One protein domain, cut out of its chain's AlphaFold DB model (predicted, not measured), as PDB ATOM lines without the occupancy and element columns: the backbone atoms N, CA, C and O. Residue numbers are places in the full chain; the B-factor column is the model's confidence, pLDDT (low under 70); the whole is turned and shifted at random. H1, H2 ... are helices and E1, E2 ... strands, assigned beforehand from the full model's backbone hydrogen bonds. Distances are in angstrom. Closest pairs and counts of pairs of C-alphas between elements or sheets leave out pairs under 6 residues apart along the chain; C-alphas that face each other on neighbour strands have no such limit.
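What this domain is: This is residues 3 to 74 of the 75 residues of an uncharacterized protein of Xanthobacter sp. SG618 (UniProt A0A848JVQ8). A small three-stranded sheet has H1 and H2 side by side over one face, making two layers, while H3 is set off to one end, where residues 68 to 74 stick out. The 72 printed residues, mixed in class, hold H1 E1 E2 E3 H2 H3 in turn; E1 E2 E3 is a meander, each strand the antiparallel neighbour of the one before. The whole is compact, radius of gyration of the C-alphas 12.2 A, spanning 33 by 26 by 21 A.

How they stand to each other: H1, residues 3 to 13, lies over E1, residues 17 to 21; their closest C-alphas, Ala 8 and Val 18, are 4.9 A apart. Within hydrogen-bond range, N 19 and O 27 at 2.9 A join E1 to E2, residues 25 to 29, and N 28 and O 36 at 2.8 A join E2 to E3, residues 35 to 38; both pairs are hairpins. H2, residues 41 to 52, lies over E2 and E3, on the same face as H1. H3, residues 61 to 72, is near H1 and apart from H2. O i to N i+4 pairs are within range throughout H3, 6 of 7 in H1, 7 of 8 in H2.

Where its parts are: H1 begins at C-alpha 3 (184.912, 274.457, 174.926) and measures 16.3 A; H3 ends at C-alpha 72 (194.475, 291.671, 180.570).

The domain as a whole: The printed part has no cut; residues 71 to 74 are under pLDDT 70.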
ATOM      1  N   GLN A   3     183.768 275.133 175.542       77.50
ATOM      2  CA  GLN A   3     184.912 274.457 174.926       77.50
ATOM      3  C   GLN A   3     185.145 274.853 173.459       77.50
ATOM      4  O   GLN A   3     186.255 275.235 173.107       77.50
ATOM      5  N   ALA A   4     184.103 274.855 172.616       79.62
ATOM      6  CA  ALA A   4     184.220 275.253 171.206       79.62
ATOM      7  C   ALA A   4     184.693 276.709 171.048       79.62
ATOM      8  O   ALA A   4     185.479 277.027 170.160       79.62
ATOM      9  N   ARG A   5     184.264 277.599 171.953       81.38
ATOM     10  CA  ARG A   5     184.703 278.999 171.963       81.38
ATOM     11  C   ARG A   5     186.173 279.139 172.366       81.38
ATOM     12  O   ARG A   5     186.877 279.939 171.758       81.38
ATOM     13  N   ALA A   6     186.630 278.374 173.357       83.44
ATOM     14  CA  ALA A   6     188.041 278.343 173.739       83.44
ATOM     15  C   ALA A   6     188.918 277.816 172.588       83.44
ATOM     16  O   ALA A   6     189.899 278.461 172.229       83.44
ATOM     17  N   LEU A   7     188.507 276.716 171.945       87.38
ATOM     18  CA  LEU A   7     189.191 276.161 170.771       87.38
ATOM     19  C   LEU A   7     189.272 277.173 169.628       87.38
ATOM     20  O   LEU A   7     190.349 277.374 169.075       87.38
ATOM     21  N   ALA A   8     188.169 277.853 169.313       88.56
ATOM     22  CA  ALA A   8     188.145 278.871 168.269       88.56
ATOM     23  C   ALA A   8     189.122 280.023 168.553       88.56
ATOM     24  O   ALA A   8     189.813 280.462 167.638       88.56
ATOM     25  N   MET A   9     189.216 280.489 169.804       86.38
ATOM     26  CA  MET A   9     190.175 281.538 170.179       86.38
ATOM     27  C   MET A   9     191.622 281.073 169.999       86.38
ATOM     28  O   MET A   9     192.426 281.788 169.409       86.38
ATOM     29  N   ILE A  10     191.940 279.862 170.463       87.50
ATOM     30  CA  ILE A  10     193.295 279.305 170.371       87.50
ATOM     31  C   ILE A  10     193.692 279.097 168.904       87.50
ATOM     32  O   ILE A  10     194.734 279.574 168.457       87.50
ATOM     33  N   CYS A  11     192.830 278.444 168.125       89.31
ATOM     34  CA  CYS A  11     193.101 278.124 166.724       89.31
ATOM     35  C   CYS A  11     193.165 279.375 165.835       89.31
ATOM     36  O   CYS A  11     193.900 279.387 164.845       89.31
ATOM     37  N   ALA A  12     192.477 280.461 166.207       88.06
ATOM     38  CA  ALA A  12     192.541 281.722 165.474       88.06
ATOM     39  C   ALA A  12     193.966 282.306 165.427       88.06
ATOM     40  O   ALA A  12     194.346 282.875 164.403       88.06
ATOM     41  N   HIS A  13     194.792 282.100 166.462       85.06
ATOM     42  CA  HIS A  13     196.211 282.489 166.441       85.06
ATOM     43  C   HIS A  13     197.034 281.694 165.420       85.06
ATOM     44  O   HIS A  13     198.017 282.198 164.870       85.06
ATOM     45  N   ALA A  14     196.605 280.470 165.112       86.44
ATOM     46  CA  ALA A  14     197.182 279.658 164.051       86.44
ATOM     47  C   ALA A  14     196.633 280.010 162.655       86.44
ATOM     48  O   ALA A  14     197.131 279.475 161.669       86.44
ATOM     49  N   GLY A  15     195.659 280.925 162.552       90.12
ATOM     50  CA  GLY A  15     194.973 281.255 161.303       90.12
ATOM     51  C   GLY A  15     193.884 280.253 160.912       90.12
ATOM     52  O   GLY A  15     193.430 280.286 159.769       90.12
ATOM     53  N   ILE A  16     193.474 279.389 161.847       94.25
ATOM     54  CA  ILE A  16     192.489 278.325 161.644       94.25
ATOM     55  C   ILE A  16     191.177 278.700 162.336       94.25
ATOM     56  O   ILE A  16     191.150 279.023 163.524       94.25
ATOM     57  N   ALA A  17     190.074 278.655 161.595       92.75
ATOM     58  CA  ALA A  17     188.737 278.821 162.144       92.75
ATOM     59  C   ALA A  17     188.199 277.473 162.638       92.75
ATOM     60  O   ALA A  17     188.398 276.451 161.989       92.75
ATOM     61  N   VAL A  18     187.489 277.485 163.769       92.56
ATOM     62  CA  VAL A  18     186.814 276.304 164.325       92.56
ATOM     63  C   VAL A  18     185.315 276.543 164.307       92.56
ATOM     64  O   VAL A  18     184.835 277.558 164.821       92.56
ATOM     65  N   ARG A  19     184.566 275.599 163.742       89.19
ATOM     66  CA  ARG A  19     183.102 275.587 163.746       89.19
ATOM     67  C   ARG A  19     182.611 274.339 164.461       89.19
ATOM     68  O   ARG A  19     183.167 273.262 164.283       89.19
ATOM     69  N   ASP A  20     181.576 274.495 165.276       86.31
ATOM     70  CA  ASP A  20     180.876 273.363 165.886       86.31
ATOM     71  C   ASP A  20     180.120 272.587 164.801       86.31
ATOM     72  O   ASP A  20     179.469 273.196 163.944       86.31
ATOM     73  N   TRP A  21     180.223 271.259 164.830       83.62
ATOM     74  CA  TRP A  21     179.477 270.383 163.944       83.62
ATOM     75  C   TRP A  21     178.943 269.163 164.700       83.62
ATOM     76  O   TRP A  21     179.684 268.411 165.318       83.62
ATOM     77  N   MET A  22     177.627 268.946 164.641       81.38
ATOM     78  CA  MET A  22     176.957 267.783 165.246       81.38
ATOM     79  C   MET A  22     177.258 267.551 166.745       81.38
ATOM     80  O   MET A  22     177.281 266.406 167.180       81.38
ATOM     81  N   LEU A  23     177.425 268.608 167.555       73.81
ATOM     82  CA  LEU A  23     177.644 268.575 169.020       73.81
ATOM     83  C   LEU A  23     178.950 267.926 169.516       73.81
ATOM     84  O   LEU A  23     179.452 268.342 170.561       73.81
ATOM     85  N   THR A  24     179.475 266.917 168.825       79.31
ATOM     86  CA  THR A  24     180.665 266.145 169.223       79.31
ATOM     87  C   THR A  24     181.818 266.268 168.238       79.31
ATOM     88  O   THR A  24     182.877 265.709 168.490       79.31
ATOM     89  N   SER A  25     181.629 266.986 167.134       88.31
ATOM     90  CA  SER A  25     182.646 267.169 166.108       88.31
ATOM     91  C   SER A  25     182.891 268.653 165.851       88.31
ATOM     92  O   SER A  25     182.095 269.535 166.191       88.31
ATOM     93  N   TRP A  26     184.025 268.941 165.230       91.19
ATOM     94  CA  TRP A  26     184.405 270.281 164.823       91.19
ATOM     95  C   TRP A  26     184.890 270.274 163.386       91.19
ATOM     96  O   TRP A  26     185.477 269.306 162.907       91.19
ATOM     97  N   ILE A  27     184.651 271.387 162.708       93.75
ATOM     98  CA  ILE A  27     185.228 271.670 161.401       93.75
ATOM     99  C   ILE A  27     186.336 272.701 161.606       93.75
ATOM    100  O   ILE A  27     186.103 273.762 162.192       93.75
ATOM    101  N   LEU A  28     187.530 272.375 161.126       94.62
ATOM    102  CA  LEU A  28     188.686 273.259 161.041       94.62
ATOM    103  C   LEU A  28     188.790 273.790 159.616       94.62
ATOM    104  O   LEU A  28     188.765 272.995 158.681       94.62
ATOM    105  N   GLU A  29     188.936 275.099 159.451       95.19
ATOM    106  CA  GLU A  29     189.073 275.754 158.144       95.19
ATOM    107  C   GLU A  29     190.291 276.681 158.140       95.19
ATOM    108  O   GLU A  29     190.449 277.510 159.040       95.19
ATOM    109  N   ASP A  30     191.141 276.572 157.121       94.19
ATOM    110  CA  ASP A  30     192.191 277.554 156.854       94.19
ATOM    111  C   ASP A  30     191.700 278.673 155.912       94.19
ATOM    112  O   ASP A  30     190.584 278.659 155.388       94.19
ATOM    113  N   ARG A  31     192.548 279.679 155.675       89.69
ATOM    114  CA  ARG A  31     192.227 280.781 154.746       89.69
ATOM    115  C   ARG A  31     192.398 280.413 153.268       89.69
ATOM    116  O   ARG A  31     191.962 281.182 152.414       89.69
ATOM    117  N   ALA A  32     193.058 279.298 152.971       89.81
ATOM    118  CA  ALA A  32     193.289 278.780 151.626       89.81
ATOM    119  C   ALA A  32     192.137 277.881 151.127       89.81
ATOM    120  O   ALA A  32     192.150 277.463 149.970       89.81
ATOM    121  N   GLY A  33     191.129 277.618 151.969       89.50
ATOM    122  CA  GLY A  33     189.976 276.771 151.661       89.50
ATOM    123  C   GLY A  33     190.166 275.296 152.031       89.50
ATOM    124  O   GLY A  33     189.322 274.475 151.677       89.50
ATOM    125  N   GLY A  34     191.248 274.944 152.730       92.50
ATOM    126  CA  GLY A  34     191.441 273.628 153.326       92.50
ATOM    127  C   GLY A  34     190.520 273.440 154.528       92.50
ATOM    128  O   GLY A  34     190.454 274.302 155.403       92.50
ATOM    129  N   ALA A  35     189.815 272.308 154.570       94.00
ATOM    130  CA  ALA A  35     188.914 271.972 155.663       94.00
ATOM    131  C   ALA A  35     189.147 270.548 156.178       94.00
ATOM    132  O   ALA A  35     189.406 269.629 155.398       94.00
ATOM    133  N   LEU A  36     189.037 270.368 157.495       94.88
ATOM    134  CA  LEU A  36     189.125 269.074 158.169       94.88
ATOM    135  C   LEU A  36     188.002 268.931 159.183       94.88
ATOM    136  O   LEU A  36     187.639 269.882 159.866       94.88
ATOM    137  N   ILE A  37     187.486 267.717 159.295       93.88
ATOM    138  CA  ILE A  37     186.529 267.329 160.323       93.88
ATOM    139  C   ILE A  37     187.302 266.555 161.377       93.88
ATOM    140  O   ILE A  37     188.077 265.666 161.026       93.88
ATOM    141  N   VAL A  38     187.073 266.891 162.640       92.75
ATOM    142  CA  VAL A  38     187.716 266.259 163.792       92.75
ATOM    143  C   VAL A  38     186.680 265.971 164.870       92.75
ATOM    144  O   VAL A  38     185.724 266.730 165.040       92.75
ATOM    145  N   GLU A  39     186.850 264.875 165.594       91.06
ATOM    146  CA  GLU A  39     185.897 264.404 166.609       91.06
ATOM    147  C   GLU A  39     186.460 264.517 168.027       91.06
ATOM    148  O   GLU A  39     185.725 264.515 169.014       91.06
ATOM    149  N   THR A  40     187.780 264.643 168.150       89.12
ATOM    150  CA  THR A  40     188.457 264.660 169.444       89.12
ATOM    151  C   THR A  40     189.401 265.849 169.580       89.12
ATOM    152  O   THR A  40     189.875 266.422 168.601       89.12
ATOM    153  N   LEU A  41     189.689 266.252 170.822       86.00
ATOM    154  CA  LEU A  41     190.630 267.345 171.088       86.00
ATOM    155  C   LEU A  41     192.044 267.077 170.530       86.00
ATOM    156  O   LEU A  41     192.624 268.002 169.970       86.00
ATOM    157  N   PRO A  42     192.616 265.861 170.660       87.69
ATOM    158  CA  PRO A  42     193.907 265.543 170.051       87.69
ATOM    159  C   PRO A  42     193.918 265.740 168.529       87.69
ATOM    160  O   PRO A  42     194.841 266.360 168.003       87.69
ATOM    161  N   GLU A  43     192.857 265.311 167.834       91.31
ATOM    162  CA  GLU A  43     192.718 265.508 166.385       91.31
ATOM    163  C   GLU A  43     192.654 266.987 165.996       91.31
ATOM    164  O   GLU A  43     193.116 267.355 164.915       91.31
ATOM    165  N   VAL A  44     192.126 267.859 166.868       90.50
ATOM    166  CA  VAL A  44     192.140 269.306 166.614       90.50
ATOM    167  C   VAL A  44     193.571 269.802 166.435       90.50
ATOM    168  O   VAL A  44     193.847 270.519 165.477       90.50
ATOM    169  N   TRP A  45     194.494 269.420 167.318       89.31
ATOM    170  CA  TRP A  45     195.873 269.912 167.264       89.31
ATOM    171  C   TRP A  45     196.637 269.357 166.068       89.31
ATOM    172  O   TRP A  45     197.338 270.107 165.388       89.31
ATOM    173  N   GLU A  46     196.435 268.080 165.746       91.62
ATOM    174  CA  GLU A  46     196.978 267.478 164.527       91.62
ATOM    175  C   GLU A  46     196.433 268.170 163.268       91.62
ATOM    176  O   GLU A  46     197.192 268.513 162.357       91.62
ATOM    177  N   GLY A  47     195.124 268.440 163.229       93.69
ATOM    178  CA  GLY A  47     194.461 269.124 162.123       93.69
ATOM    179  C   GLY A  47     194.926 270.570 161.956       93.69
ATOM    180  O   GLY A  47     195.237 270.995 160.843       93.69
ATOM    181  N   VAL A  48     195.055 271.314 163.056       92.44
ATOM    182  CA  VAL A  48     195.598 272.680 163.061       92.44
ATOM    183  C   VAL A  48     197.051 272.680 162.595       92.44
ATOM    184  O   VAL A  48     197.418 273.523 161.776       92.44
ATOM    185  N   ALA A  49     197.878 271.743 163.063       91.31
ATOM    186  CA  ALA A  49     199.270 271.655 162.640       91.31
ATOM    187  C   ALA A  49     199.387 271.352 161.140       91.31
ATOM    188  O   ALA A  49     200.177 271.976 160.428       91.31
ATOM    189  N   ARG A  50     198.540 270.446 160.641       92.06
ATOM    190  CA  ARG A  50     198.470 270.091 159.222       92.06
ATOM    191  C   ARG A  50     198.030 271.262 158.342       92.06
ATOM    192  O   ARG A  50     198.634 271.470 157.295       92.06
ATOM    193  N   LEU A  51     197.003 272.009 158.747       92.50
ATOM    194  CA  LEU A  51     196.469 273.135 157.970       92.50
ATOM    195  C   LEU A  51     197.357 274.384 158.050       92.50
ATOM    196  O   LEU A  51     197.539 275.084 157.059       92.50
ATOM    197  N   SER A  52     197.939 274.669 159.218       89.25
ATOM    198  CA  SER A  52     198.807 275.839 159.408       89.25
ATOM    199  C   SER A  52     200.257 275.610 158.963       89.25
ATOM    200  O   SER A  52     201.022 276.570 158.863       89.25
ATOM    201  N   GLY A  53     200.651 274.357 158.707       88.88
ATOM    202  CA  GLY A  53     202.007 273.980 158.297       88.88
ATOM    203  C   GLY A  53     203.064 274.123 159.400       88.88
ATOM    204  O   GLY A  53     204.258 274.060 159.114       88.88
ATOM    205  N   ARG A  54     202.645 274.332 160.653       85.25
ATOM    206  CA  ARG A  54     203.515 274.477 161.828       85.25
ATOM    207  C   ARG A  54     202.907 273.749 163.027       85.25
ATOM    208  O   ARG A  54     201.688 273.765 163.166       85.25
ATOM    209  N   PRO A  55     203.714 273.135 163.907       81.56
ATOM    210  CA  PRO A  55     203.190 272.568 165.141       81.56
ATOM    211  C   PRO A  55     202.554 273.676 165.987       81.56
ATOM    212  O   PRO A  55     203.089 274.782 166.082       81.56
ATOM    213  N   VAL A  56     201.405 273.372 166.582       81.38
ATOM    214  CA  VAL A  56     200.726 274.253 167.532       81.38
ATOM    215  C   VAL A  56     200.645 273.506 168.848       81.38
ATOM    216  O   VAL A  56     199.955 272.493 168.937       81.38
ATOM    217  N   ASP A  57     201.372 274.006 169.842       81.38
ATOM    218  CA  ASP A  57     201.273 273.532 171.214       81.38
ATOM    219  C   ASP A  57     200.414 274.525 172.016       81.38
ATOM    220  O   ASP A  57     200.837 275.659 172.248       81.38
ATOM    221  N   PRO A  58     199.186 274.148 172.412       77.69
ATOM    222  CA  PRO A  58     198.320 275.010 173.211       77.69
ATOM    223  C   PRO A  58     198.823 275.203 174.650       77.69
ATOM    224  O   PRO A  58     198.299 276.071 175.348       77.69
ATOM    225  N   LEU A  59     199.784 274.391 175.101       84.81
ATOM    226  CA  LEU A  59     200.398 274.464 176.426       84.81
ATOM    227  C   LEU A  59     201.784 275.125 176.400       84.81
ATOM    228  O   LEU A  59     202.458 275.138 177.425       84.81
ATOM    229  N   ASP A  60     202.201 275.686 175.263       86.94
ATOM    230  CA  ASP A  60     203.435 276.462 175.178       86.94
ATOM    231  C   ASP A  60     203.354 277.708 176.077       86.94
ATOM    232  O   ASP A  60     202.408 278.500 176.000       86.94
ATOM    233  N   ASP A  61     204.368 277.897 176.923       88.81
ATOM    234  CA  ASP A  61     204.397 278.979 177.911       88.81
ATOM    235  C   ASP A  61     204.312 280.368 177.254       88.81
ATOM    236  O   ASP A  61     203.661 281.274 177.783       88.81
ATOM    237  N   ALA A  62     204.935 280.556 176.084       84.88
ATOM    238  CA  ALA A  62     204.892 281.832 175.375       84.88
ATOM    239  C   ALA A  62     203.511 282.080 174.751       84.88
ATOM    240  O   ALA A  62     203.024 283.217 174.757       84.88
ATOM    241  N   PHE A  63     202.851 281.028 174.260       83.69
ATOM    242  CA  PHE A  63     201.469 281.100 173.797       83.69
ATOM    243  C   PHE A  63     200.502 281.459 174.935       83.69
ATOM    244  O   PHE A  63     199.693 282.379 174.782       83.69
ATOM    245  N   ILE A  64     200.624 280.803 176.094       87.19
ATOM    246  CA  ILE A  64     199.812 281.097 177.285       87.19
ATOM    247  C   ILE A  64     200.019 282.548 177.729       87.19
ATOM    248  O   ILE A  64     199.043 283.287 177.872       87.19
ATOM    249  N   ALA A  65     201.270 282.996 177.861       87.25
ATOM    250  CA  ALA A  65     201.580 284.371 178.246       87.25
ATOM    251  C   ALA A  65     200.986 285.401 177.265       87.25
ATOM    252  O   ALA A  65     200.473 286.441 177.683       87.25
ATOM    253  N   CYS A  66     201.004 285.108 175.960       83.31
ATOM    254  CA  CYS A  66     200.380 285.946 174.933       83.31
ATOM    255  C   CYS A  66     198.855 286.045 175.118       83.31
ATOM    256  O   CYS A  66     198.289 287.143 175.091       83.31
ATOM    257  N   MET A  67     198.189 284.913 175.364       82.25
ATOM    258  CA  MET A  67     196.743 284.848 175.610       82.25
ATOM    259  C   MET A  67     196.335 285.605 176.880       82.25
ATOM    260  O   MET A  67     195.345 286.346 176.883       82.25
ATOM    261  N   GLU A  68     197.101 285.454 177.960       85.69
ATOM    262  CA  GLU A  68     196.869 286.167 179.218       85.69
ATOM    263  C   GLU A  68     197.085 287.678 179.063       85.69
ATOM    264  O   GLU A  68     196.254 288.466 179.523       85.69
ATOM    265  N   ALA A  69     198.128 288.098 178.337       82.75
ATOM    266  CA  ALA A  69     198.392 289.507 178.049       82.75
ATOM    267  C   ALA A  69     197.273 290.155 177.212       82.75
ATOM    268  O   ALA A  69     196.853 291.277 177.504       82.75
ATOM    269  N   GLY A  70     196.738 289.445 176.212       72.62
ATOM    270  CA  GLY A  70     195.592 289.909 175.420       72.62
ATOM    271  C   GLY A  70     194.291 289.995 176.229       72.62
ATOM    272  O   GLY A  70     193.475 290.892 176.014       72.62
ATOM    273  N   THR A  71     194.120 289.108 177.212       62.03
ATOM    274  CA  THR A  71     192.960 289.103 178.120       62.03
ATOM    275  C   THR A  71     193.039 290.231 179.159       62.03
ATOM    276  O   THR A  71     192.013 290.815 179.520       62.03
ATOM    277  N   ALA A  72     194.245 290.594 179.605       57.62
ATOM    278  CA  ALA A  72     194.475 291.671 180.570       57.62
ATOM    279  C   ALA A  72     194.108 293.074 180.041       57.62
ATOM    280  O   ALA A  72     193.850 293.971 180.840       57.62
ATOM    281  N   GLY A  73     194.023 293.263 178.718       50.84
ATOM    282  CA  GLY A  73     193.630 294.531 178.086       50.84
ATOM    283  C   GLY A  73     192.119 294.794 177.979       50.84
ATOM    284  O   GLY A  73     191.737 295.844 177.476       50.84
ATOM    285  N   THR A  74     191.254 293.864 178.413       48.25
ATOM    286  CA  THR A  74     189.777 293.980 178.307       48.25
ATOM    287  C   THR A  74     189.089 294.174 179.674       48.25
ATOM    288  O   THR A  74     187.963 293.727 179.877       48.25
TER     289      THR A  74